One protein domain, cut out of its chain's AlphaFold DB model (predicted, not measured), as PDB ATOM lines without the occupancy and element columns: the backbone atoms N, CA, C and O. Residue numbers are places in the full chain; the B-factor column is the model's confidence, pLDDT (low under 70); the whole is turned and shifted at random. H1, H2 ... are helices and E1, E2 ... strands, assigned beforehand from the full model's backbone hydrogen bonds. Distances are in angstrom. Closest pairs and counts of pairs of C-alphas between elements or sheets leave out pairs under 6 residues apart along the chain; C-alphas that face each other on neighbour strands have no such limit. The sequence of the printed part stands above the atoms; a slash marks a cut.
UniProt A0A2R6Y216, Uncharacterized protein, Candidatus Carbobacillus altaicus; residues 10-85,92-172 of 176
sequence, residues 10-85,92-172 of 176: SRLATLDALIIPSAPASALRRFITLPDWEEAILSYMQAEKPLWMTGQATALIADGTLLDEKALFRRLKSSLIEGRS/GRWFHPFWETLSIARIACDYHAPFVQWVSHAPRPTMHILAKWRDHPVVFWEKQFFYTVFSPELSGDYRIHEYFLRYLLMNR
ATOM      1  N   SER A  10     389.986 541.336 346.882       92.69
ATOM      2  CA  SER A  10     390.096 540.471 345.696       92.69
ATOM      3  C   SER A  10     389.006 540.715 344.647       92.69
ATOM      4  O   SER A  10     389.236 540.495 343.458       92.69
ATOM      5  N   ARG A  11     387.837 541.225 345.056       94.38
ATOM      6  CA  ARG A  11     386.736 541.554 344.143       94.38
ATOM      7  C   ARG A  11     387.061 542.717 343.217       94.38
ATOM      8  O   ARG A  11     386.513 542.772 342.126       94.38
ATOM      9  N   LEU A  12     387.983 543.612 343.581       92.88
ATOM     10  CA  LEU A  12     388.354 544.731 342.705       92.88
ATOM     11  C   LEU A  12     388.848 544.252 341.333       92.88
ATOM     12  O   LEU A  12     388.580 544.898 340.320       92.88
ATOM     13  N   ALA A  13     389.511 543.094 341.272       91.81
ATOM     14  CA  ALA A  13     390.008 542.538 340.019       91.81
ATOM     15  C   ALA A  13     388.886 542.228 339.009       91.81
ATOM     16  O   ALA A  13     389.112 542.345 337.803       91.81
ATOM     17  N   THR A  14     387.680 541.893 339.480       92.25
ATOM     18  CA  THR A  14     386.549 541.493 338.627       92.25
ATOM     19  C   THR A  14     385.665 542.654 338.185       92.25
ATOM     20  O   THR A  14     384.829 542.465 337.312       92.25
ATOM     21  N   LEU A  15     385.830 543.846 338.764       92.19
ATOM     22  CA  LEU A  15     384.981 544.995 338.447       92.19
ATOM     23  C   LEU A  15     385.388 545.652 337.128       92.19
ATOM     24  O   LEU A  15     386.579 545.760 336.831       92.19
ATOM     25  N   ASP A  16     384.406 546.169 336.395       91.06
ATOM     26  CA  ASP A  16     384.629 547.044 335.235       91.06
ATOM     27  C   ASP A  16     384.833 548.508 335.647       91.06
ATOM     28  O   ASP A  16     385.563 549.246 334.990       91.06
ATOM     29  N   ALA A  17     384.185 548.926 336.737       91.56
ATOM     30  CA  ALA A  17     384.267 550.256 337.332       91.56
ATOM     31  C   ALA A  17     384.255 550.176 338.861       91.56
ATOM     32  O   ALA A  17     383.614 549.303 339.445       91.56
ATOM     33  N   LEU A  18     384.882 551.163 339.499       91.88
ATOM     34  CA  LEU A  18     384.868 551.349 340.941       91.88
ATOM     35  C   LEU A  18     384.290 552.724 341.260       91.88
ATOM     36  O   LEU A  18     384.737 553.728 340.711       91.88
ATOM     37  N   ILE A  19     383.330 552.772 342.178       92.50
ATOM     38  CA  ILE A  19     382.866 554.016 342.791       92.50
ATOM     39  C   ILE A  19     383.319 553.998 344.250       92.50
ATOM     40  O   ILE A  19     383.001 553.069 344.989       92.50
ATOM     41  N   ILE A  20     384.058 555.023 344.660       91.12
ATOM     42  CA  ILE A  20     384.394 555.299 346.055       91.12
ATOM     43  C   ILE A  20     383.451 556.420 346.514       91.12
ATOM     44  O   ILE A  20     383.673 557.589 346.170       91.12
ATOM     45  N   PRO A  21     382.376 556.081 347.243       90.94
ATOM     46  CA  PRO A  21     381.382 557.057 347.655       90.94
ATOM     47  C   PRO A  21     381.933 557.996 348.731       90.94
ATOM     48  O   PRO A  21     382.949 557.723 349.382       90.94
ATOM     49  N   SER A  22     381.221 559.094 348.962       87.50
ATOM     50  CA  SER A  22     381.519 560.001 350.060       87.50
ATOM     51  C   SER A  22     381.389 559.275 351.397       87.50
ATOM     52  O   SER A  22     380.367 558.672 351.718       87.50
ATOM     53  N   ALA A  23     382.439 559.363 352.204       84.38
ATOM     54  CA  ALA A  23     382.473 558.846 353.560       84.38
ATOM     55  C   ALA A  23     383.383 559.734 354.421       84.38
ATOM     56  O   ALA A  23     384.222 560.463 353.880       84.38
ATOM     57  N   PRO A  24     383.250 559.689 355.759       81.50
ATOM     58  CA  PRO A  24     384.143 560.425 356.640       81.50
ATOM     59  C   PRO A  24     385.612 560.094 356.361       81.50
ATOM     60  O   PRO A  24     385.976 558.931 356.180       81.50
ATOM     61  N   ALA A  25     386.473 561.110 356.411       75.12
ATOM     62  CA  ALA A  25     387.913 560.964 356.194       75.12
ATOM     63  C   ALA A  25     388.568 559.834 356.999       75.12
ATOM     64  O   ALA A  25     389.404 559.099 356.478       75.12
ATOM     65  N   SER A  26     388.177 559.682 358.264       75.19
ATOM     66  CA  SER A  26     388.665 558.618 359.145       75.19
ATOM     67  C   SER A  26     388.240 557.225 358.676       75.19
ATOM     68  O   SER A  26     389.034 556.293 358.761       75.19
ATOM     69  N   ALA A  27     387.023 557.079 358.147       83.25
ATOM     70  CA  ALA A  27     386.523 555.814 357.621       83.25
ATOM     71  C   ALA A  27     387.254 555.421 356.331       83.25
ATOM     72  O   ALA A  27     387.687 554.278 356.211       83.25
ATOM     73  N   LEU A  28     387.459 556.374 355.413       80.00
ATOM     74  CA  LEU A  28     388.211 556.142 354.175       80.00
ATOM     75  C   LEU A  28     389.672 555.781 354.461       80.00
ATOM     76  O   LEU A  28     390.171 554.801 353.917       80.00
ATOM     77  N   ARG A  29     390.334 556.503 355.377       76.31
ATOM     78  CA  ARG A  29     391.691 556.160 355.843       76.31
ATOM     79  C   ARG A  29     391.747 554.746 356.401       76.31
ATOM     80  O   ARG A  29     392.541 553.943 355.929       76.31
ATOM     81  N   ARG A  30     390.858 554.430 357.351       80.75
ATOM     82  CA  ARG A  30     390.799 553.102 357.968       80.75
ATOM     83  C   ARG A  30     390.622 552.014 356.914       80.75
ATOM     84  O   ARG A  30     391.311 551.005 356.983       80.75
ATOM     85  N   PHE A  31     389.731 552.235 355.949       82.44
ATOM     86  CA  PHE A  31     389.464 551.300 354.862       82.44
ATOM     87  C   PHE A  31     390.699 551.032 354.000       82.44
ATOM     88  O   PHE A  31     391.035 549.878 353.775       82.44
ATOM     89  N   ILE A  32     391.416 552.071 353.569       74.06
ATOM     90  CA  ILE A  32     392.575 551.885 352.685       74.06
ATOM     91  C   ILE A  32     393.759 551.245 353.426       74.06
ATOM     92  O   ILE A  32     394.567 550.551 352.817       74.06
ATOM     93  N   THR A  33     393.846 551.431 354.744       74.81
ATOM     94  CA  THR A  33     394.863 550.770 355.578       74.81
ATOM     95  C   THR A  33     394.546 549.311 355.916       74.81
ATOM     96  O   THR A  33     395.375 548.650 356.543       74.81
ATOM     97  N   LEU A  34     393.363 548.802 355.549       83.00
ATOM     98  CA  LEU A  34     393.049 547.387 355.742       83.00
ATOM     99  C   LEU A  34     394.000 546.513 354.901       83.00
ATOM    100  O   LEU A  34     394.414 546.935 353.817       83.00
ATOM    101  N   PRO A  35     394.330 545.295 355.371       83.44
ATOM    102  CA  PRO A  35     395.141 544.352 354.604       83.44
ATOM    103  C   PRO A  35     394.608 544.162 353.178       83.44
ATOM    104  O   PRO A  35     393.396 544.180 352.962       83.44
ATOM    105  N   ASP A  36     395.520 544.008 352.217       88.31
ATOM    106  CA  ASP A  36     395.277 543.736 350.790       88.31
ATOM    107  C   ASP A  36     394.574 544.846 349.983       88.31
ATOM    108  O   ASP A  36     394.711 544.904 348.759       88.31
ATOM    109  N   TRP A  37     393.862 545.772 350.630       87.25
ATOM    110  CA  TRP A  37     393.126 546.840 349.947       87.25
ATOM    111  C   TRP A  37     394.034 547.811 349.206       87.25
ATOM    112  O   TRP A  37     393.726 548.200 348.081       87.25
ATOM    113  N   GLU A  38     395.158 548.190 349.808       80.44
ATOM    114  CA  GLU A  38     396.098 549.101 349.162       80.44
ATOM    115  C   GLU A  38     396.644 548.515 347.850       80.44
ATOM    116  O   GLU A  38     396.623 549.172 346.808       80.44
ATOM    117  N   GLU A  39     397.096 547.262 347.889       84.25
ATOM    118  CA  GLU A  39     397.636 546.562 346.723       84.25
ATOM    119  C   GLU A  39     396.558 546.314 345.661       84.25
ATOM    120  O   GLU A  39     396.799 546.507 344.465       84.25
ATOM    121  N   ALA A  40     395.343 545.960 346.080       90.12
ATOM    122  CA  ALA A  40     394.229 545.750 345.168       90.12
ATOM    123  C   ALA A  40     393.803 547.050 344.468       90.12
ATOM    124  O   ALA A  40     393.579 547.044 343.258       90.12
ATOM    125  N   ILE A  41     393.751 548.181 345.182       86.12
ATOM    126  CA  ILE A  41     393.457 549.494 344.584       86.12
ATOM    127  C   ILE A  41     394.593 549.914 343.638       86.12
ATOM    128  O   ILE A  41     394.325 550.406 342.541       86.12
ATOM    129  N   LEU A  42     395.856 549.686 344.018       82.12
ATOM    130  CA  LEU A  42     397.017 549.931 343.155       82.12
ATOM    131  C   LEU A  42     396.906 549.156 341.839       82.12
ATOM    132  O   LEU A  42     397.053 549.739 340.764       82.12
ATOM    133  N   SER A  43     396.608 547.862 341.935       87.94
ATOM    134  CA  SER A  43     396.441 546.968 340.789       87.94
ATOM    135  C   SER A  43     395.254 547.388 339.921       87.94
ATOM    136  O   SER A  43     395.366 547.451 338.699       87.94
ATOM    137  N   TYR A  44     394.136 547.765 340.545       88.81
ATOM    138  CA  TYR A  44     392.955 548.285 339.858       88.81
ATOM    139  C   TYR A  44     393.278 549.541 339.035       88.81
ATOM    140  O   TYR A  44     392.897 549.656 337.870       88.81
ATOM    141  N   MET A  45     394.035 550.471 339.623       84.00
ATOM    142  CA  MET A  45     394.472 551.684 338.936       84.00
ATOM    143  C   MET A  45     395.480 551.411 337.817       84.00
ATOM    144  O   MET A  45     395.459 552.127 336.818       84.00
ATOM    145  N   GLN A  46     396.361 550.419 337.978       84.94
ATOM    146  CA  GLN A  46     397.318 549.997 336.947       84.94
ATOM    147  C   GLN A  46     396.643 549.302 335.767       84.94
ATOM    148  O   GLN A  46     397.086 549.475 334.639       84.94
ATOM    149  N   ALA A  47     395.537 548.593 336.007       88.50
ATOM    150  CA  ALA A  47     394.643 548.114 334.951       88.50
ATOM    151  C   ALA A  47     393.883 549.260 334.254       88.50
ATOM    152  O   ALA A  47     393.038 549.026 333.393       88.50
ATOM    153  N   GLU A  48     394.150 550.498 334.675       86.75
ATOM    154  CA  GLU A  48     393.571 551.739 334.201       86.75
ATOM    155  C   GLU A  48     392.052 551.783 334.253       86.75
ATOM    156  O   GLU A  48     391.501 552.686 333.657       86.75
ATOM    157  N   LYS A  49     391.348 550.893 334.955       88.19
ATOM    158  CA  LYS A  49     389.878 550.826 334.936       88.19
ATOM    159  C   LYS A  49     389.227 552.095 335.518       88.19
ATOM    160  O   LYS A  49     389.816 552.729 336.396       88.19
ATOM    161  N   PRO A  50     388.027 552.498 335.049       91.75
ATOM    162  CA  PRO A  50     387.351 553.689 335.552       91.75
ATOM    163  C   PRO A  50     387.165 553.678 337.070       91.75
ATOM    164  O   PRO A  50     386.734 552.680 337.654       91.75
ATOM    165  N   LEU A  51     387.479 554.811 337.695       90.25
ATOM    166  CA  LEU A  51     387.326 555.024 339.127       90.25
ATOM    167  C   LEU A  51     386.643 556.370 339.360       90.25
ATOM    168  O   LEU A  51     387.160 557.413 338.968       90.25
ATOM    169  N   TRP A  52     385.485 556.349 340.012       93.12
ATOM    170  CA  TRP A  52     384.750 557.546 340.395       93.12
ATOM    171  C   TRP A  52     384.847 557.789 341.894       93.12
ATOM    172  O   TRP A  52     384.554 556.900 342.683       93.12
ATOM    173  N   MET A  53     385.216 559.001 342.292       90.88
ATOM    174  CA  MET A  53     385.097 559.465 343.675       90.88
ATOM    175  C   MET A  53     384.046 560.557 343.826       90.88
ATOM    176  O   MET A  53     383.942 561.457 342.985       90.88
ATOM    177  N   THR A  54     383.292 560.484 344.924       92.56
ATOM    178  CA  THR A  54     382.253 561.463 345.254       92.56
ATOM    179  C   THR A  54     382.509 562.169 346.586       92.56
ATOM    180  O   THR A  54     383.127 561.623 347.504       92.56
ATOM    181  N   GLY A  55     382.047 563.418 346.698       89.12
ATOM    182  CA  GLY A  55     382.038 564.192 347.938       89.12
ATOM    183  C   GLY A  55     383.383 564.224 348.668       89.12
ATOM    184  O   GLY A  55     384.408 564.661 348.134       89.12
ATOM    185  N   GLN A  56     383.387 563.737 349.914       80.25
ATOM    186  CA  GLN A  56     384.594 563.712 350.744       80.25
ATOM    187  C   GLN A  56     385.712 562.829 350.173       80.25
ATOM    188  O   GLN A  56     386.880 563.148 350.396       80.25
ATOM    189  N   ALA A  57     385.401 561.772 349.412       83.19
ATOM    190  CA  ALA A  57     386.435 560.941 348.792       83.19
ATOM    191  C   ALA A  57     387.268 561.750 347.784       83.19
ATOM    192  O   ALA A  57     388.498 561.680 347.797       83.19
ATOM    193  N   THR A  58     386.612 562.606 346.992       81.12
ATOM    194  CA  THR A  58     387.274 563.562 346.088       81.12
ATOM    195  C   THR A  58     388.147 564.552 346.864       81.12
ATOM    196  O   THR A  58     389.310 564.772 346.524       81.12
ATOM    197  N   ALA A  59     387.612 565.121 347.948       70.69
ATOM    198  CA  ALA A  59     388.298 566.133 348.752       70.69
ATOM    199  C   ALA A  59     389.600 565.632 349.406       70.69
ATOM    200  O   ALA A  59     390.572 566.381 349.506       70.69
ATOM    201  N   LEU A  60     389.638 564.374 349.854       65.88
ATOM    202  CA  LEU A  60     390.787 563.835 350.587       65.88
ATOM    203  C   LEU A  60     392.025 563.616 349.725       65.88
ATOM    204  O   LEU A  60     393.147 563.710 350.227       65.88
ATOM    205  N   ILE A  61     391.833 563.348 348.434       63.31
ATOM    206  CA  ILE A  61     392.956 563.275 347.505       63.31
ATOM    207  C   ILE A  61     393.450 564.680 347.167       63.31
ATOM    208  O   ILE A  61     394.655 564.892 347.093       63.31
ATOM    209  N   ALA A  62     392.545 565.651 347.041       58.94
ATOM    210  CA  ALA A  62     392.883 567.039 346.738       58.94
ATOM    211  C   ALA A  62     393.697 567.729 347.845       58.94
ATOM    212  O   ALA A  62     394.674 568.412 347.557       58.94
ATOM    213  N   ASP A  63     393.319 567.521 349.112       51.59
ATOM    214  CA  ASP A  63     394.021 568.076 350.286       51.59
ATOM    215  C   ASP A  63     395.307 567.306 350.622       51.59
ATOM    216  O   ASP A  63     396.088 567.654 351.503       51.59
ATOM    217  N   GLY A  64     395.532 566.203 349.921       50.28
ATOM    218  CA  GLY A  64     396.723 565.412 350.080       50.28
ATOM    219  C   GLY A  64     396.845 564.678 351.420       50.28
ATOM    220  O   GLY A  64     397.910 564.185 351.783       50.28
ATOM    221  N   THR A  65     395.751 564.576 352.163       48.97
ATOM    222  CA  THR A  65     395.742 564.033 353.521       48.97
ATOM    223  C   THR A  65     395.670 562.503 353.555       48.97
ATOM    224  O   THR A  65     396.044 561.905 354.560       48.97
ATOM    225  N   LEU A  66     395.268 561.864 352.450       49.62
ATOM    226  CA  LEU A  66     395.437 560.422 352.204       49.62
ATOM    227  C   LEU A  66     396.828 560.058 351.631       49.62
ATOM    228  O   LEU A  66     397.092 558.889 351.374       49.62
ATOM    229  N   LEU A  67     397.722 561.032 351.402       47.66
ATOM    230  CA  LEU A  67     398.976 560.819 350.658       47.66
ATOM    231  C   LEU A  67     400.163 560.324 351.490       47.66
ATOM    232  O   LEU A  67     401.168 559.929 350.896       47.66
ATOM    233  N   ASP A  68     400.098 560.430 352.816       49.25
ATOM    234  CA  ASP A  68     401.287 560.268 353.664       49.25
ATOM    235  C   ASP A  68     401.482 558.826 354.163       49.25
ATOM    236  O   ASP A  68     402.587 558.427 354.507       49.25
ATOM    237  N   GLU A  69     400.439 557.992 354.116       46.69
ATOM    238  CA  GLU A  69     400.468 556.670 354.759       46.69
ATOM    239  C   GLU A  69     400.672 555.472 353.818       46.69
ATOM    240  O   GLU A  69     400.504 554.356 354.291       46.69
ATOM    241  N   LYS A  70     401.072 555.676 352.545       50.75
ATOM    242  CA  LYS A  70     401.853 554.759 351.661       50.75
ATOM    243  C   LYS A  70     401.690 555.108 350.161       50.75
ATOM    244  O   LYS A  70     400.896 555.960 349.759       50.75
ATOM    245  N   ALA A  71     402.534 554.505 349.317       52.03
ATOM    246  CA  ALA A  71     402.844 554.867 347.928       52.03
ATOM    247  C   ALA A  71     401.652 554.960 346.946       52.03
ATOM    248  O   ALA A  71     401.772 555.654 345.929       52.03
ATOM    249  N   LEU A  72     400.518 554.320 347.248       51.47
ATOM    250  CA  LEU A  72     399.309 554.288 346.416       51.47
ATOM    251  C   LEU A  72     398.817 555.683 345.997       51.47
ATOM    252  O   LEU A  72     398.585 555.951 344.814       51.47
ATOM    253  N   PHE A  73     398.760 556.621 346.937       51.97
ATOM    254  CA  PHE A  73     398.237 557.958 346.665       51.97
ATOM    255  C   PHE A  73     399.257 558.913 346.054       51.97
ATOM    256  O   PHE A  73     398.874 559.895 345.425       51.97
ATOM    257  N   ARG A  74     400.558 558.616 346.145       48.91
ATOM    258  CA  ARG A  74     401.608 559.423 345.505       48.91
ATOM    259  C   ARG A  74     401.507 559.385 343.971       48.91
ATOM    260  O   ARG A  74     401.870 560.361 343.321       48.91
ATOM    261  N   ARG A  75     400.958 558.308 343.388       49.34
ATOM    262  CA  ARG A  75     400.661 558.213 341.944       49.34
ATOM    263  C   ARG A  75     399.430 559.043 341.552       49.34
ATOM    264  O   ARG A  75     399.515 559.800 340.588       49.34
ATOM    265  N   LEU A  76     398.359 559.008 342.355       47.34
ATOM    266  CA  LEU A  76     397.183 559.893 342.211       47.34
ATOM    267  C   LEU A  76     397.542 561.378 342.401       47.34
ATOM    268  O   LEU A  76     396.989 562.248 341.732       47.34
ATOM    269  N   LYS A  77     398.514 561.666 343.277       44.88
ATOM    270  CA  LYS A  77     399.047 563.008 343.552       44.88
ATOM    271  C   LYS A  77     399.576 563.691 342.297       44.88
ATOM    272  O   LYS A  77     399.314 564.871 342.101       44.88
ATOM    273  N   SER A  78     400.308 562.953 341.461       45.94
ATOM    274  CA  SER A  78     400.933 563.511 340.255       45.94
ATOM    275  C   SER A  78     399.912 563.986 339.218       45.94
ATOM    276  O   SER A  78     400.159 564.984 338.552       45.94
ATOM    277  N   SER A  79     398.750 563.331 339.123       44.38
ATOM    278  CA  SER A  79     397.653 563.811 338.281       44.38
ATOM    279  C   SER A  79     396.852 564.916 338.959       44.38
ATOM    280  O   SER A  79     396.378 565.800 338.268       44.38
ATOM    281  N   LEU A  80     396.711 564.911 340.295       43.44
ATOM    282  CA  LEU A  80     395.735 565.756 340.993       43.44
ATOM    283  C   LEU A  80     396.251 567.007 341.714       43.44
ATOM    284  O   LEU A  80     395.426 567.857 342.058       43.44
ATOM    285  N   ILE A  81     397.554 567.153 341.964       40.78
ATOM    286  CA  ILE A  81     398.045 568.153 342.923       40.78
ATOM    287  C   ILE A  81     399.201 568.981 342.360       40.78
ATOM    288  O   ILE A  81     400.368 568.681 342.575       40.78
ATOM    289  N   GLU A  82     398.845 570.112 341.752       41.38
ATOM    290  CA  GLU A  82     399.649 571.348 341.804       41.38
ATOM    291  C   GLU A  82     398.869 572.508 342.453       41.38
ATOM    292  O   GLU A  82     399.277 573.666 342.422       41.38
ATOM    293  N   GLY A  83     397.747 572.210 343.112       39.25
ATOM    294  CA  GLY A  83     397.135 573.141 344.049       39.25
ATOM    295  C   GLY A  83     397.876 573.032 345.371       39.25
ATOM    296  O   GLY A  83     397.663 572.073 346.110       39.25
ATOM    297  N   ARG A  84     398.763 573.985 345.680       34.78
ATOM    298  CA  ARG A  84     399.247 574.160 347.055       34.78
ATOM    299  C   ARG A  84     398.024 574.145 347.976       34.78
ATOM    300  O   ARG A  84     397.117 574.955 347.781       34.78
ATOM    301  N   SER A  85     398.033 573.288 349.000       37.06
ATOM    302  CA  SER A  85     397.317 573.600 350.237       37.06
ATOM    303  C   SER A  85     397.722 575.028 350.574       37.06
ATOM    304  O   SER A  85     398.912 575.304 350.743       37.06
ATOM    305  N   GLY A  92     388.559 578.118 353.823       43.34
ATOM    306  CA  GLY A  92     387.110 578.087 353.654       43.34
ATOM    307  C   GLY A  92     386.605 576.647 353.730       43.34
ATOM    308  O   GLY A  92     386.082 576.133 352.748       43.34
ATOM    309  N   ARG A  93     386.812 575.961 354.862       49.06
ATOM    310  CA  ARG A  93     386.121 574.696 355.129       49.06
ATOM    311  C   ARG A  93     384.680 575.078 355.455       49.06
ATOM    312  O   ARG A  93     384.375 575.437 356.585       49.06
ATOM    313  N   TRP A  94     383.822 575.103 354.440       50.97
ATOM    314  CA  TRP A  94     382.392 575.310 354.638       50.97
ATOM    315  C   TRP A  94     381.838 574.041 355.285       50.97
ATOM    316  O   TRP A  94     381.800 572.982 354.665       50.97
ATOM    317  N   PHE A  95     381.516 574.142 356.574       54.84
ATOM    318  CA  PHE A  95     380.999 573.034 357.382       54.84
ATOM    319  C   PHE A  95     379.477 572.880 357.292       54.84
ATOM    320  O   PHE A  95     378.944 571.910 357.821       54.84
ATOM    321  N   HIS A  96     378.776 573.817 356.648       67.31
ATOM    322  CA  HIS A  96     377.329 573.738 356.496       67.31
ATOM    323  C   HIS A  96     376.984 573.078 355.165       67.31
ATOM    324  O   HIS A  96     377.372 573.618 354.127       67.31
ATOM    325  N   PRO A  97     376.269 571.939 355.181       82.62
ATOM    326  CA  PRO A  97     375.734 571.344 353.973       82.62
ATOM    327  C   PRO A  97     374.845 572.341 353.234       82.62
ATOM    328  O   PRO A  97     374.047 573.044 353.855       82.62
ATOM    329  N   PHE A  98     374.967 572.390 351.916       90.12
ATOM    330  CA  PHE A  98     374.143 573.242 351.070       90.12
ATOM    331  C   PHE A  98     373.843 572.552 349.744       90.12
ATOM    332  O   PHE A  98     374.454 571.542 349.391       90.12
ATOM    333  N   TRP A  99     372.878 573.099 349.018       93.38
ATOM    334  CA  TRP A  99     372.486 572.626 347.699       93.38
ATOM    335  C   TRP A  99     372.721 573.735 346.689       93.38
ATOM    336  O   TRP A  99     372.473 574.900 346.990       93.38
ATOM    337  N   GLU A 100     373.175 573.370 345.496       95.25
ATOM    338  CA  GLU A 100     373.312 574.304 344.380       95.25
ATOM    339  C   GLU A 100     372.773 573.695 343.105       95.25
ATOM    340  O   GLU A 100     372.927 572.501 342.857       95.25
ATOM    341  N   THR A 101     372.186 574.539 342.266       97.38
ATOM    342  CA  THR A 101     371.774 574.125 340.927       97.38
ATOM    343  C   THR A 101     372.941 574.337 339.973       97.38
ATOM    344  O   THR A 101     373.435 575.453 339.820       97.38
ATOM    345  N   LEU A 102     373.400 573.260 339.345       97.44
ATOM    346  CA  LEU A 102     374.548 573.256 338.452       97.44
ATOM    347  C   LEU A 102     374.121 572.950 337.019       97.44
ATOM    348  O   LEU A 102     373.410 571.982 336.753       97.44
ATOM    349  N   SER A 103     374.679 573.714 336.082       97.69
ATOM    350  CA  SER A 103     374.753 573.295 334.688       97.69
ATOM    351  C   SER A 103     376.003 572.436 334.498       97.69
ATOM    352  O   SER A 103     377.132 572.910 334.642       97.69
ATOM    353  N   ILE A 104     375.794 571.164 334.178       97.25
ATOM    354  CA  ILE A 104     376.817 570.148 333.965       97.25
ATOM    355  C   ILE A 104     376.822 569.757 332.488       97.25
ATOM    356  O   ILE A 104     375.899 569.112 331.982       97.25
ATOM    357  N   ALA A 105     377.887 570.145 331.788       95.81
ATOM    358  CA  ALA A 105     378.036 569.930 330.358       95.81
ATOM    359  C   ALA A 105     377.789 568.461 329.986       95.81
ATOM    360  O   ALA A 105     378.384 567.558 330.572       95.81
ATOM    361  N   ARG A 106     376.937 568.242 328.972       91.38
ATOM    362  CA  ARG A 106     376.532 566.918 328.453       91.38
ATOM    363  C   ARG A 106     375.709 566.050 329.414       91.38
ATOM    364  O   ARG A 106     375.423 564.909 329.065       91.38
ATOM    365  N   ILE A 107     375.332 566.564 330.586       94.62
ATOM    366  CA  ILE A 107     374.575 565.815 331.596       94.62
ATOM    367  C   ILE A 107     373.237 566.494 331.894       94.62
ATOM    368  O   ILE A 107     372.188 565.874 331.740       94.62
ATOM    369  N   ALA A 108     373.261 567.755 332.324       95.44
ATOM    370  CA  ALA A 108     372.080 568.466 332.810       95.44
ATOM    371  C   ALA A 108     372.323 569.978 332.832       95.44
ATOM    372  O   ALA A 108     373.449 570.406 333.057       95.44
ATOM    373  N   CYS A 109     371.289 570.798 332.659       96.56
ATOM    374  CA  CYS A 109     371.382 572.251 332.866       96.56
ATOM    375  C   CYS A 109     370.927 572.697 334.269       96.56
ATOM    376  O   CYS A 109     371.125 573.852 334.633       96.56
ATOM    377  N   ASP A 110     370.325 571.792 335.040       97.12
ATOM    378  CA  ASP A 110     369.543 572.062 336.250       97.12
ATOM    379  C   ASP A 110     369.789 571.017 337.357       97.12
ATOM    380  O   ASP A 110     368.887 570.640 338.099       97.12
ATOM    381  N   TYR A 111     371.008 570.490 337.464       98.06
ATOM    382  CA  TYR A 111     371.305 569.442 338.438       98.06
ATOM    383  C   TYR A 111     371.387 570.007 339.860       98.06
ATOM    384  O   TYR A 111     372.258 570.828 340.148       98.06
ATOM    385  N   HIS A 112     370.530 569.540 340.769       97.06
ATOM    386  CA  HIS A 112     370.550 569.937 342.178       97.06
ATOM    387  C   HIS A 112     371.614 569.148 342.959       97.06
ATOM    388  O   HIS A 112     371.389 568.026 343.409       97.06
ATOM    389  N   ALA A 113     372.797 569.742 343.109       95.81
ATOM    390  CA  ALA A 113     373.971 569.130 343.717       95.81
ATOM    391  C   ALA A 113     374.026 569.326 345.246       95.81
ATOM    392  O   ALA A 113     374.088 570.470 345.703       95.81
ATOM    393  N   PRO A 114     374.094 568.240 346.040       94.25
ATOM    394  CA  PRO A 114     374.242 568.305 347.494       94.25
ATOM    395  C   PRO A 114     375.718 568.386 347.919       94.25
ATOM    396  O   PRO A 114     376.469 567.404 347.904       94.25
ATOM    397  N   PHE A 115     376.140 569.565 348.357       89.94
ATOM    398  CA  PHE A 115     377.465 569.810 348.912       89.94
ATOM    399  C   PHE A 115     377.451 569.597 350.424       89.94
ATOM    400  O   PHE A 115     377.082 570.487 351.182       89.94
ATOM    401  N   VAL A 116     377.874 568.415 350.877       79.19
ATOM    402  CA  VAL A 116     377.992 568.100 352.317       79.19
ATOM    403  C   VAL A 116     379.301 568.634 352.902       79.19
ATOM    404  O   VAL A 116     379.342 569.108 354.034       79.19
ATOM    405  N   GLN A 117     380.381 568.564 352.123       73.12
ATOM    406  CA  GLN A 117     381.682 569.144 352.435       73.12
ATOM    407  C   GLN A 117     382.403 569.442 351.121       73.12
ATOM    408  O   GLN A 117     382.363 568.637 350.195       73.12
ATOM    409  N   TRP A 118     383.079 570.584 351.050       69.38
ATOM    410  CA  TRP A 118     383.759 571.047 349.845       69.38
ATOM    411  C   TRP A 118     385.256 571.259 350.095       69.38
ATOM    412  O   TRP A 118     385.645 571.812 351.128       69.38
ATOM    413  N   VAL A 119     386.080 570.918 349.098       67.94
ATOM    414  CA  VAL A 119     387.455 571.420 348.941       67.94
ATOM    415  C   VAL A 119     387.614 571.954 347.518       67.94
ATOM    416  O   VAL A 119     387.170 571.328 346.554       67.94
ATOM    417  N   SER A 120     388.215 573.138 347.382       68.81
ATOM    418  CA  SER A 120     388.431 573.756 346.078       68.81
ATOM    419  C   SER A 120     389.547 573.040 345.332       68.81
ATOM    420  O   SER A 120     390.580 572.692 345.900       68.81
ATOM    421  N   HIS A 121     389.342 572.859 344.033       69.38
ATOM    422  CA  HIS A 121     390.355 572.334 343.132       69.38
ATOM    423  C   HIS A 121     390.856 573.468 342.242       69.38
ATOM    424  O   HIS A 121     390.069 574.284 341.755       69.38
ATOM    425  N   ALA A 122     392.169 573.525 342.032       74.00
ATOM    426  CA  ALA A 122     392.732 574.367 340.989       74.00
ATOM    427  C   ALA A 122     392.549 573.654 339.635       74.00
ATOM    428  O   ALA A 122     392.876 572.467 339.539       74.00
ATOM    429  N   PRO A 123     392.022 574.333 338.601       76.19
ATOM    430  CA  PRO A 123     391.923 573.749 337.269       76.19
ATOM    431  C   PRO A 123     393.321 573.451 336.706       76.19
ATOM    432  O   PRO A 123     394.253 574.229 336.911       76.19
ATOM    433  N   ARG A 124     393.455 572.343 335.968       77.75
ATOM    434  CA  ARG A 124     394.682 571.973 335.241       77.75
ATOM    435  C   ARG A 124     394.390 571.693 333.766       77.75
ATOM    436  O   ARG A 124     393.274 571.276 333.461       77.75
ATOM    437  N   PRO A 125     395.381 571.840 332.866       79.00
ATOM    438  CA  PRO A 125     395.202 571.566 331.437       79.00
ATOM    439  C   PRO A 125     394.731 570.140 331.116       79.00
ATOM    440  O   PRO A 125     394.050 569.931 330.119       79.00
ATOM    441  N   THR A 126     395.076 569.165 331.958       82.06
ATOM    442  CA  THR A 126     394.706 567.749 331.797       82.06
ATOM    443  C   THR A 126     393.290 567.425 332.275       82.06
ATOM    444  O   THR A 126     392.788 566.333 332.004       82.06
ATOM    445  N   MET A 127     392.632 568.347 332.986       86.00
ATOM    446  CA  MET A 127     391.270 568.146 333.465       86.00
ATOM    447  C   MET A 127     390.249 568.434 332.367       86.00
ATOM    448  O   MET A 127     390.166 569.542 331.835       86.00
ATOM    449  N   HIS A 128     389.353 567.484 332.148       90.12
ATOM    450  CA  HIS A 128     388.132 567.696 331.387       90.12
ATOM    451  C   HIS A 128     387.016 568.134 332.337       90.12
ATOM    452  O   HIS A 128     386.372 567.317 332.998       90.12
ATOM    453  N   ILE A 129     386.810 569.446 332.433       93.06
ATOM    454  CA  ILE A 129     385.837 570.052 333.348       93.06
ATOM    455  C   ILE A 129     384.442 570.023 332.712       93.06
ATOM    456  O   ILE A 129     384.241 570.570 331.630       93.06
ATOM    457  N   LEU A 130     383.476 569.418 333.404       95.62
ATOM    458  CA  LEU A 130     382.064 569.382 333.001       95.62
ATOM    459  C   LEU A 130     381.225 570.440 333.723       95.62
ATOM    460  O   LEU A 130     380.243 570.920 333.166       95.62
ATOM    461  N   ALA A 131     381.602 570.815 334.946       96.00
ATOM    462  CA  ALA A 131     380.919 571.854 335.710       96.00
ATOM    463  C   ALA A 131     381.872 572.589 336.654       96.00
ATOM    464  O   ALA A 131     382.846 572.014 337.156       96.00
ATOM    465  N   LYS A 132     381.532 573.848 336.943       93.44
ATOM    466  CA  LYS A 132     382.192 574.682 337.950       93.44
ATOM    467  C   LYS A 132     381.172 575.273 338.920       93.44
ATOM    468  O   LYS A 132     380.046 575.557 338.527       93.44
ATOM    469  N   TRP A 133     381.604 575.531 340.149       90.75
ATOM    470  CA  TRP A 133     380.911 576.403 341.097       90.75
ATOM    471  C   TRP A 133     381.901 577.447 341.607       90.75
ATOM    472  O   TRP A 133     382.976 577.080 342.081       90.75
ATOM    473  N   ARG A 134     381.557 578.737 341.473       85.00
ATOM    474  CA  ARG A 134     382.427 579.873 341.847       85.00
ATOM    475  C   ARG A 134     383.866 579.694 341.330       85.00
ATOM    476  O   ARG A 134     384.816 579.708 342.099       85.00
ATOM    477  N   ASP A 135     383.981 579.408 340.032       84.56
ATOM    478  CA  ASP A 135     385.227 579.159 339.279       84.56
ATOM    479  C   ASP A 135     386.002 577.872 339.581       84.56
ATOM    480  O   ASP A 135     386.918 577.507 338.837       84.56
ATOM    481  N   HIS A 136     385.597 577.114 340.591       85.88
ATOM    482  CA  HIS A 136     386.244 575.860 340.935       85.88
ATOM    483  C   HIS A 136     385.595 574.669 340.220       85.88
ATOM    484  O   HIS A 136     384.365 574.571 340.209       85.88
ATOM    485  N   PRO A 137     386.380 573.730 339.658       90.19
ATOM    486  CA  PRO A 137     385.859 572.481 339.114       90.19
ATOM    487  C   PRO A 137     385.093 571.680 340.174       90.19
ATOM    488  O   PRO A 137     385.608 571.450 341.267       90.19
ATOM    489  N   VAL A 138     383.881 571.238 339.829       92.19
ATOM    490  CA  VAL A 138     383.023 570.419 340.713       92.19
ATOM    491  C   VAL A 138     382.612 569.090 340.111       92.19
ATOM    492  O   VAL A 138     382.335 568.155 340.856       92.19
ATOM    493  N   VAL A 139     382.606 569.005 338.780       94.31
ATOM    494  CA  VAL A 139     382.494 567.756 338.028       94.31
ATOM    495  C   VAL A 139     383.571 567.784 336.963       94.31
ATOM    496  O   VAL A 139     383.579 568.679 336.114       94.31
ATOM    497  N   PHE A 140     384.502 566.846 337.027       91.31
ATOM    498  CA  PHE A 140     385.612 566.773 336.087       91.31
ATOM    499  C   PHE A 140     386.166 565.357 336.017       91.31
ATOM    500  O   PHE A 140     385.908 564.525 336.887       91.31
ATOM    501  N   TRP A 141     386.940 565.087 334.976       89.31
ATOM    502  CA  TRP A 141     387.672 563.837 334.854       89.31
ATOM    503  C   TRP A 141     389.050 564.043 334.255       89.31
ATOM    504  O   TRP A 141     389.308 565.023 333.556       89.31
ATOM    505  N   GLU A 142     389.938 563.113 334.567       85.31
ATOM    506  CA  GLU A 142     391.314 563.090 334.099       85.31
ATOM    507  C   GLU A 142     391.743 561.627 333.975       85.31
ATOM    508  O   GLU A 142     391.683 560.872 334.947       85.31
ATOM    509  N   LYS A 143     392.152 561.214 332.769       85.00
ATOM    510  CA  LYS A 143     392.429 559.805 332.440       85.00
ATOM    511  C   LYS A 143     391.236 558.901 332.807       85.00
ATOM    512  O   LYS A 143     390.132 559.131 332.323       85.00
ATOM    513  N   GLN A 144     391.439 557.890 333.651       85.44
ATOM    514  CA  GLN A 144     390.410 556.961 334.120       85.44
ATOM    515  C   GLN A 144     389.595 557.465 335.317       85.44
ATOM    516  O   GLN A 144     388.679 556.775 335.767       85.44
ATOM    517  N   PHE A 145     389.936 558.627 335.871       87.38
ATOM    518  CA  PHE A 145     389.344 559.096 337.112       87.38
ATOM    519  C   PHE A 145     388.236 560.112 336.865       87.38
ATOM    520  O   PHE A 145     388.448 561.119 336.190       87.38
ATOM    521  N   PHE A 146     387.073 559.868 337.459       91.94
ATOM    522  CA  PHE A 146     385.929 560.773 337.464       91.94
ATOM    523  C   PHE A 146     385.725 561.325 338.874       91.94
ATOM    524  O   PHE A 146     385.863 560.603 339.862       91.94
ATOM    525  N   TYR A 147     385.405 562.609 338.978       91.19
ATOM    526  CA  TYR A 147     385.324 563.300 340.257       91.19
ATOM    527  C   TYR A 147     384.053 564.127 340.337       91.19
ATOM    528  O   TYR A 147     383.766 564.934 339.449       91.19
ATOM    529  N   THR A 148     383.342 563.984 341.453       93.81
ATOM    530  CA  THR A 148     382.342 564.955 341.898       93.81
ATOM    531  C   THR A 148     382.731 565.490 343.269       93.81
ATOM    532  O   THR A 148     383.015 564.724 344.190       93.81
ATOM    533  N   VAL A 149     382.763 566.814 343.418       90.88
ATOM    534  CA  VAL A 149     383.067 567.477 344.705       90.88
ATOM    535  C   VAL A 149     381.873 567.406 345.666       90.88
ATOM    536  O   VAL A 149     382.038 567.495 346.877       90.88
ATOM    537  N   PHE A 150     380.672 567.199 345.131       92.25
ATOM    538  CA  PHE A 150     379.439 566.931 345.869       92.25
ATOM    539  C   PHE A 150     379.115 565.426 345.900       92.25
ATOM    540  O   PHE A 150     379.793 564.628 345.243       92.25
ATOM    541  N   SER A 151     378.075 565.063 346.658       93.44
ATOM    542  CA  SER A 151     377.580 563.688 346.842       93.44
ATOM    543  C   SER A 151     376.364 563.389 345.946       93.44
ATOM    544  O   SER A 151     375.233 563.420 346.432       93.44
ATOM    545  N   PRO A 152     376.535 563.120 344.638       94.94
ATOM    546  CA  PRO A 152     375.433 562.837 343.721       94.94
ATOM    547  C   PRO A 152     374.523 561.702 344.201       94.94
ATOM    548  O   PRO A 152     373.332 561.720 343.900       94.94
ATOM    549  N   GLU A 153     375.042 560.763 344.995       93.38
ATOM    550  CA  GLU A 153     374.277 559.693 345.634       93.38
ATOM    551  C   GLU A 153     373.141 560.193 346.554       93.38
ATOM    552  O   GLU A 153     372.181 559.464 346.785       93.38
ATOM    553  N   LEU A 154     373.207 561.439 347.041       93.88
ATOM    554  CA  LEU A 154     372.183 562.051 347.900       93.88
ATOM    555  C   LEU A 154     371.131 562.859 347.125       93.88
ATOM    556  O   LEU A 154     370.165 563.322 347.722       93.88
ATOM    557  N   SER A 155     371.320 563.070 345.819       93.50
ATOM    558  CA  SER A 155     370.446 563.938 345.013       93.50
ATOM    559  C   SER A 155     369.139 563.270 344.571       93.50
ATOM    560  O   SER A 155     368.186 563.962 344.230       93.50
ATOM    561  N   GLY A 156     369.106 561.933 344.512       94.12
ATOM    562  CA  GLY A 156     368.045 561.183 343.825       94.12
ATOM    563  C   GLY A 156     368.061 561.323 342.292       94.12
ATOM    564  O   GLY A 156     367.239 560.710 341.618       94.12
ATOM    565  N   ASP A 157     368.999 562.092 341.731       96.31
ATOM    566  CA  ASP A 157     369.162 562.321 340.300       96.31
ATOM    567  C   ASP A 157     370.335 561.496 339.748       96.31
ATOM    568  O   ASP A 157     371.517 561.718 340.045       96.31
ATOM    569  N   TYR A 158     369.993 560.529 338.902       94.75
ATOM    570  CA  TYR A 158     370.934 559.553 338.369       94.75
ATOM    571  C   TYR A 158     371.646 559.998 337.086       94.75
ATOM    572  O   TYR A 158     372.503 559.259 336.607       94.75
ATOM    573  N   ARG A 159     371.398 561.201 336.546       95.88
ATOM    574  CA  ARG A 159     371.979 561.643 335.260       95.88
ATOM    575  C   ARG A 159     373.511 561.603 335.238       95.88
ATOM    576  O   ARG A 159     374.107 561.209 334.237       95.88
ATOM    577  N   ILE A 160     374.171 561.946 336.349       95.56
ATOM    578  CA  ILE A 160     375.637 561.841 336.455       95.56
ATOM    579  C   ILE A 160     376.093 560.376 336.486       95.56
ATOM    580  O   ILE A 160     377.091 560.037 335.854       95.56
ATOM    581  N   HIS A 161     375.353 559.504 337.176       94.12
ATOM    582  CA  HIS A 161     375.648 558.073 337.211       94.12
ATOM    583  C   HIS A 161     375.514 557.468 335.812       94.12
ATOM    584  O   HIS A 161     376.423 556.792 335.341       94.12
ATOM    585  N   GLU A 162     374.433 557.787 335.100       92.69
ATOM    586  CA  GLU A 162     374.244 557.381 333.708       92.69
ATOM    587  C   GLU A 162     375.367 557.890 332.803       92.69
ATOM    588  O   GLU A 162     375.851 557.139 331.957       92.69
ATOM    589  N   TYR A 163     375.819 559.133 332.989       92.25
ATOM    590  CA  TYR A 163     376.952 559.669 332.240       92.25
ATOM    591  C   TYR A 163     378.246 558.902 332.530       92.25
ATOM    592  O   TYR A 163     378.941 558.526 331.588       92.25
ATOM    593  N   PHE A 164     378.565 558.635 333.801       91.94
ATOM    594  CA  PHE A 164     379.741 557.847 334.183       91.94
ATOM    595  C   PHE A 164     379.724 556.475 333.494       91.94
ATOM    596  O   PHE A 164     380.693 556.079 332.846       91.94
ATOM    597  N   LEU A 165     378.578 555.797 333.531       88.88
ATOM    598  CA  LEU A 165     378.409 554.478 332.932       88.88
ATOM    599  C   LEU A 165     378.477 554.519 331.399       88.88
ATOM    600  O   LEU A 165     379.168 553.715 330.786       88.88
ATOM    601  N   ARG A 166     377.802 555.467 330.746       84.31
ATOM    602  CA  ARG A 166     377.782 555.552 329.276       84.31
ATOM    603  C   ARG A 166     379.099 556.054 328.703       84.31
ATOM    604  O   ARG A 166     379.564 555.546 327.691       84.31
ATOM    605  N   TYR A 167     379.694 557.075 329.309       73.19
ATOM    606  CA  TYR A 167     380.830 557.766 328.714       73.19
ATOM    607  C   TYR A 167     382.171 557.166 329.127       73.19
ATOM    608  O   TYR A 167     383.074 557.124 328.299       73.19
ATOM    609  N   LEU A 168     382.324 556.692 330.365       67.81
ATOM    610  CA  LEU A 168     383.616 556.194 330.846       67.81
ATOM    611  C   LEU A 168     383.747 554.674 330.801       67.81
ATOM    612  O   LEU A 168     384.865 554.198 330.618       67.81
ATOM    613  N   LEU A 169     382.649 553.917 330.891       71.56
ATOM    614  CA  LEU A 169     382.715 552.470 330.660       71.56
ATOM    615  C   LEU A 169     382.650 552.136 329.168       71.56
ATOM    616  O   LEU A 169     383.502 551.408 328.671       71.56
ATOM    617  N   MET A 170     381.683 552.690 328.425       65.50
ATOM    618  CA  MET A 170     381.416 552.218 327.055       65.50
ATOM    619  C   MET A 170     382.331 552.830 325.983       65.50
ATOM    620  O   MET A 170     382.574 552.192 324.961       65.50
ATOM    621  N   ASN A 171     382.884 554.034 326.186       59.69
ATOM    622  CA  ASN A 171     383.759 554.653 325.174       59.69
ATOM    623  C   ASN A 171     385.223 554.187 325.233       59.69
ATOM    624  O   ASN A 171     386.008 554.566 324.360       59.69
ATOM    625  N   ARG A 172     385.605 553.340 326.201       59.41
ATOM    626  CA  ARG A 172     386.944 552.723 326.217       59.41
ATOM    627  C   ARG A 172     387.112 551.624 325.182       59.41
ATOM    628  O   ARG A 172     388.216 551.450 324.687       59.41
TER     629      ARG A 172
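This is residues 10 to 85 and 92 to 172 of the 176 residues of an uncharacterized protein of Candidatus Carbobacillus altaicus (UniProt A0A2R6Y216). A twisted five-stranded sheet makes the core, with the short helix H4 packed on one face and the long last helix H6 running along E7 and E2 over the other. The hairpin E3 and E4 sits partly face to face with the sheet, near E5, and away from it H1, H3, H5, H4 and H2 make a cluster of crossing helices, each touching the next. The 157 printed residues include six named helices and seven named strands, in the order H1 E1 H2 H3 E2 H4 H5 E3 E4 E5 E6 E7 H6; the large sheet is mixed, ordered E1 E2 E7 E6 E5, and the class is mixed, helices and strands. The whole is compact, with a radius of gyration of the C-alphas of 14.9 A and spans of 41 by 36 by 30 A.

Find C-alpha 10 at (390.096, 540.471, 345.696), where H1 begins and runs to residue 14. Next come E1, residues 18 to 20, H2, residues 25 to 32, and H3, residues 37 to 46, 14.0 A long. Read on through E2, residues 51 to 54, H4, residues 56 to 62, and H5, residues 72 to 80, 13.2 A long. Past the cut, find C-alpha 98 at (374.143, 573.242, 351.070), where E3 runs 17.6 A to residue 104. E4, residues 108 to 115, returns over 17.0 A. E5, residues 128 to 133, E6, residues 136 to 142, and E7, residues 145 to 148, follow. H6, residues 159 to 172, is 19.6 A long and ends at C-alpha 172, (386.944, 552.723, 326.217).

Start at edge strand E1, parallel to E2, where N 20 and O 52 are 2.8 A apart, within hydrogen-bond range. E1, H2 H3 and E2 form a strand-helix-strand unit, two parallel neighbour strands with helices between, and its crossover is right-handed. E2 is parallel to E7, with N 146 and O 51 at 2.9 A. E5, E6 and E7 are a meander, each strand the antiparallel neighbour of the one before; look at N 128 and O 141, 2.8 A, and N 147 and O 140, 2.9 A. In the hairpin E3 and E4, N 104 and O 108 are 2.7 A apart. This hairpin and the large sheet form a sandwich, two sheets face to face, their best planes 39 degrees apart; the closest C-alphas of E3 and E5, Ile 104 and Ala 131, are 4.8 A apart. H4, at a height of 7.1 A over the sheet, and H6, at 10.4 A, are on opposite faces. H6 runs along the strands, at 9 degrees to E7 on the local plane. H3 only grazes the sheet, with residues 41 to 45. H1 touches H3, closest at the C-alphas of Leu 12 and Ala 40, 6.5 A. H3 and H5 touch at a steep tilt of 42 degrees, the same way, with C-alphas Leu 42 and Leu 72 closest at 5.9 A. H4 touches H5, Ala 62 to Leu 80 by C-alphas 6.5 A, and H2, Leu 60 to Ala 25 by C-alphas 6.9 A; both pairs are about perpendicular, at 76 and 81 degrees. Each O i to N i+4 pair is within hydrogen-bond range in H2 and H3, against 2 of 3 in H4, 7 of 10 in H6, 2 of 5 in H5 and 0 of 1 in H1, whose O i to N i+3 counts are 4 of 6 in H5 and 2 of 2 in H1.

The C-alphas farthest apart, those of Pro 35 and Cys 109, are 42.6 A apart. Residues 86 to 91 are not printed, and C-alphas 85 and 92 are 11.7 A apart across this cut. The link from E4 to E5 is long, with 12 residues. The mean pLDDT of the printed part is 79.5; look for values under 70 at residues 60 to 85, 92 to 96, 118 to 121, 168 and 170 to 172.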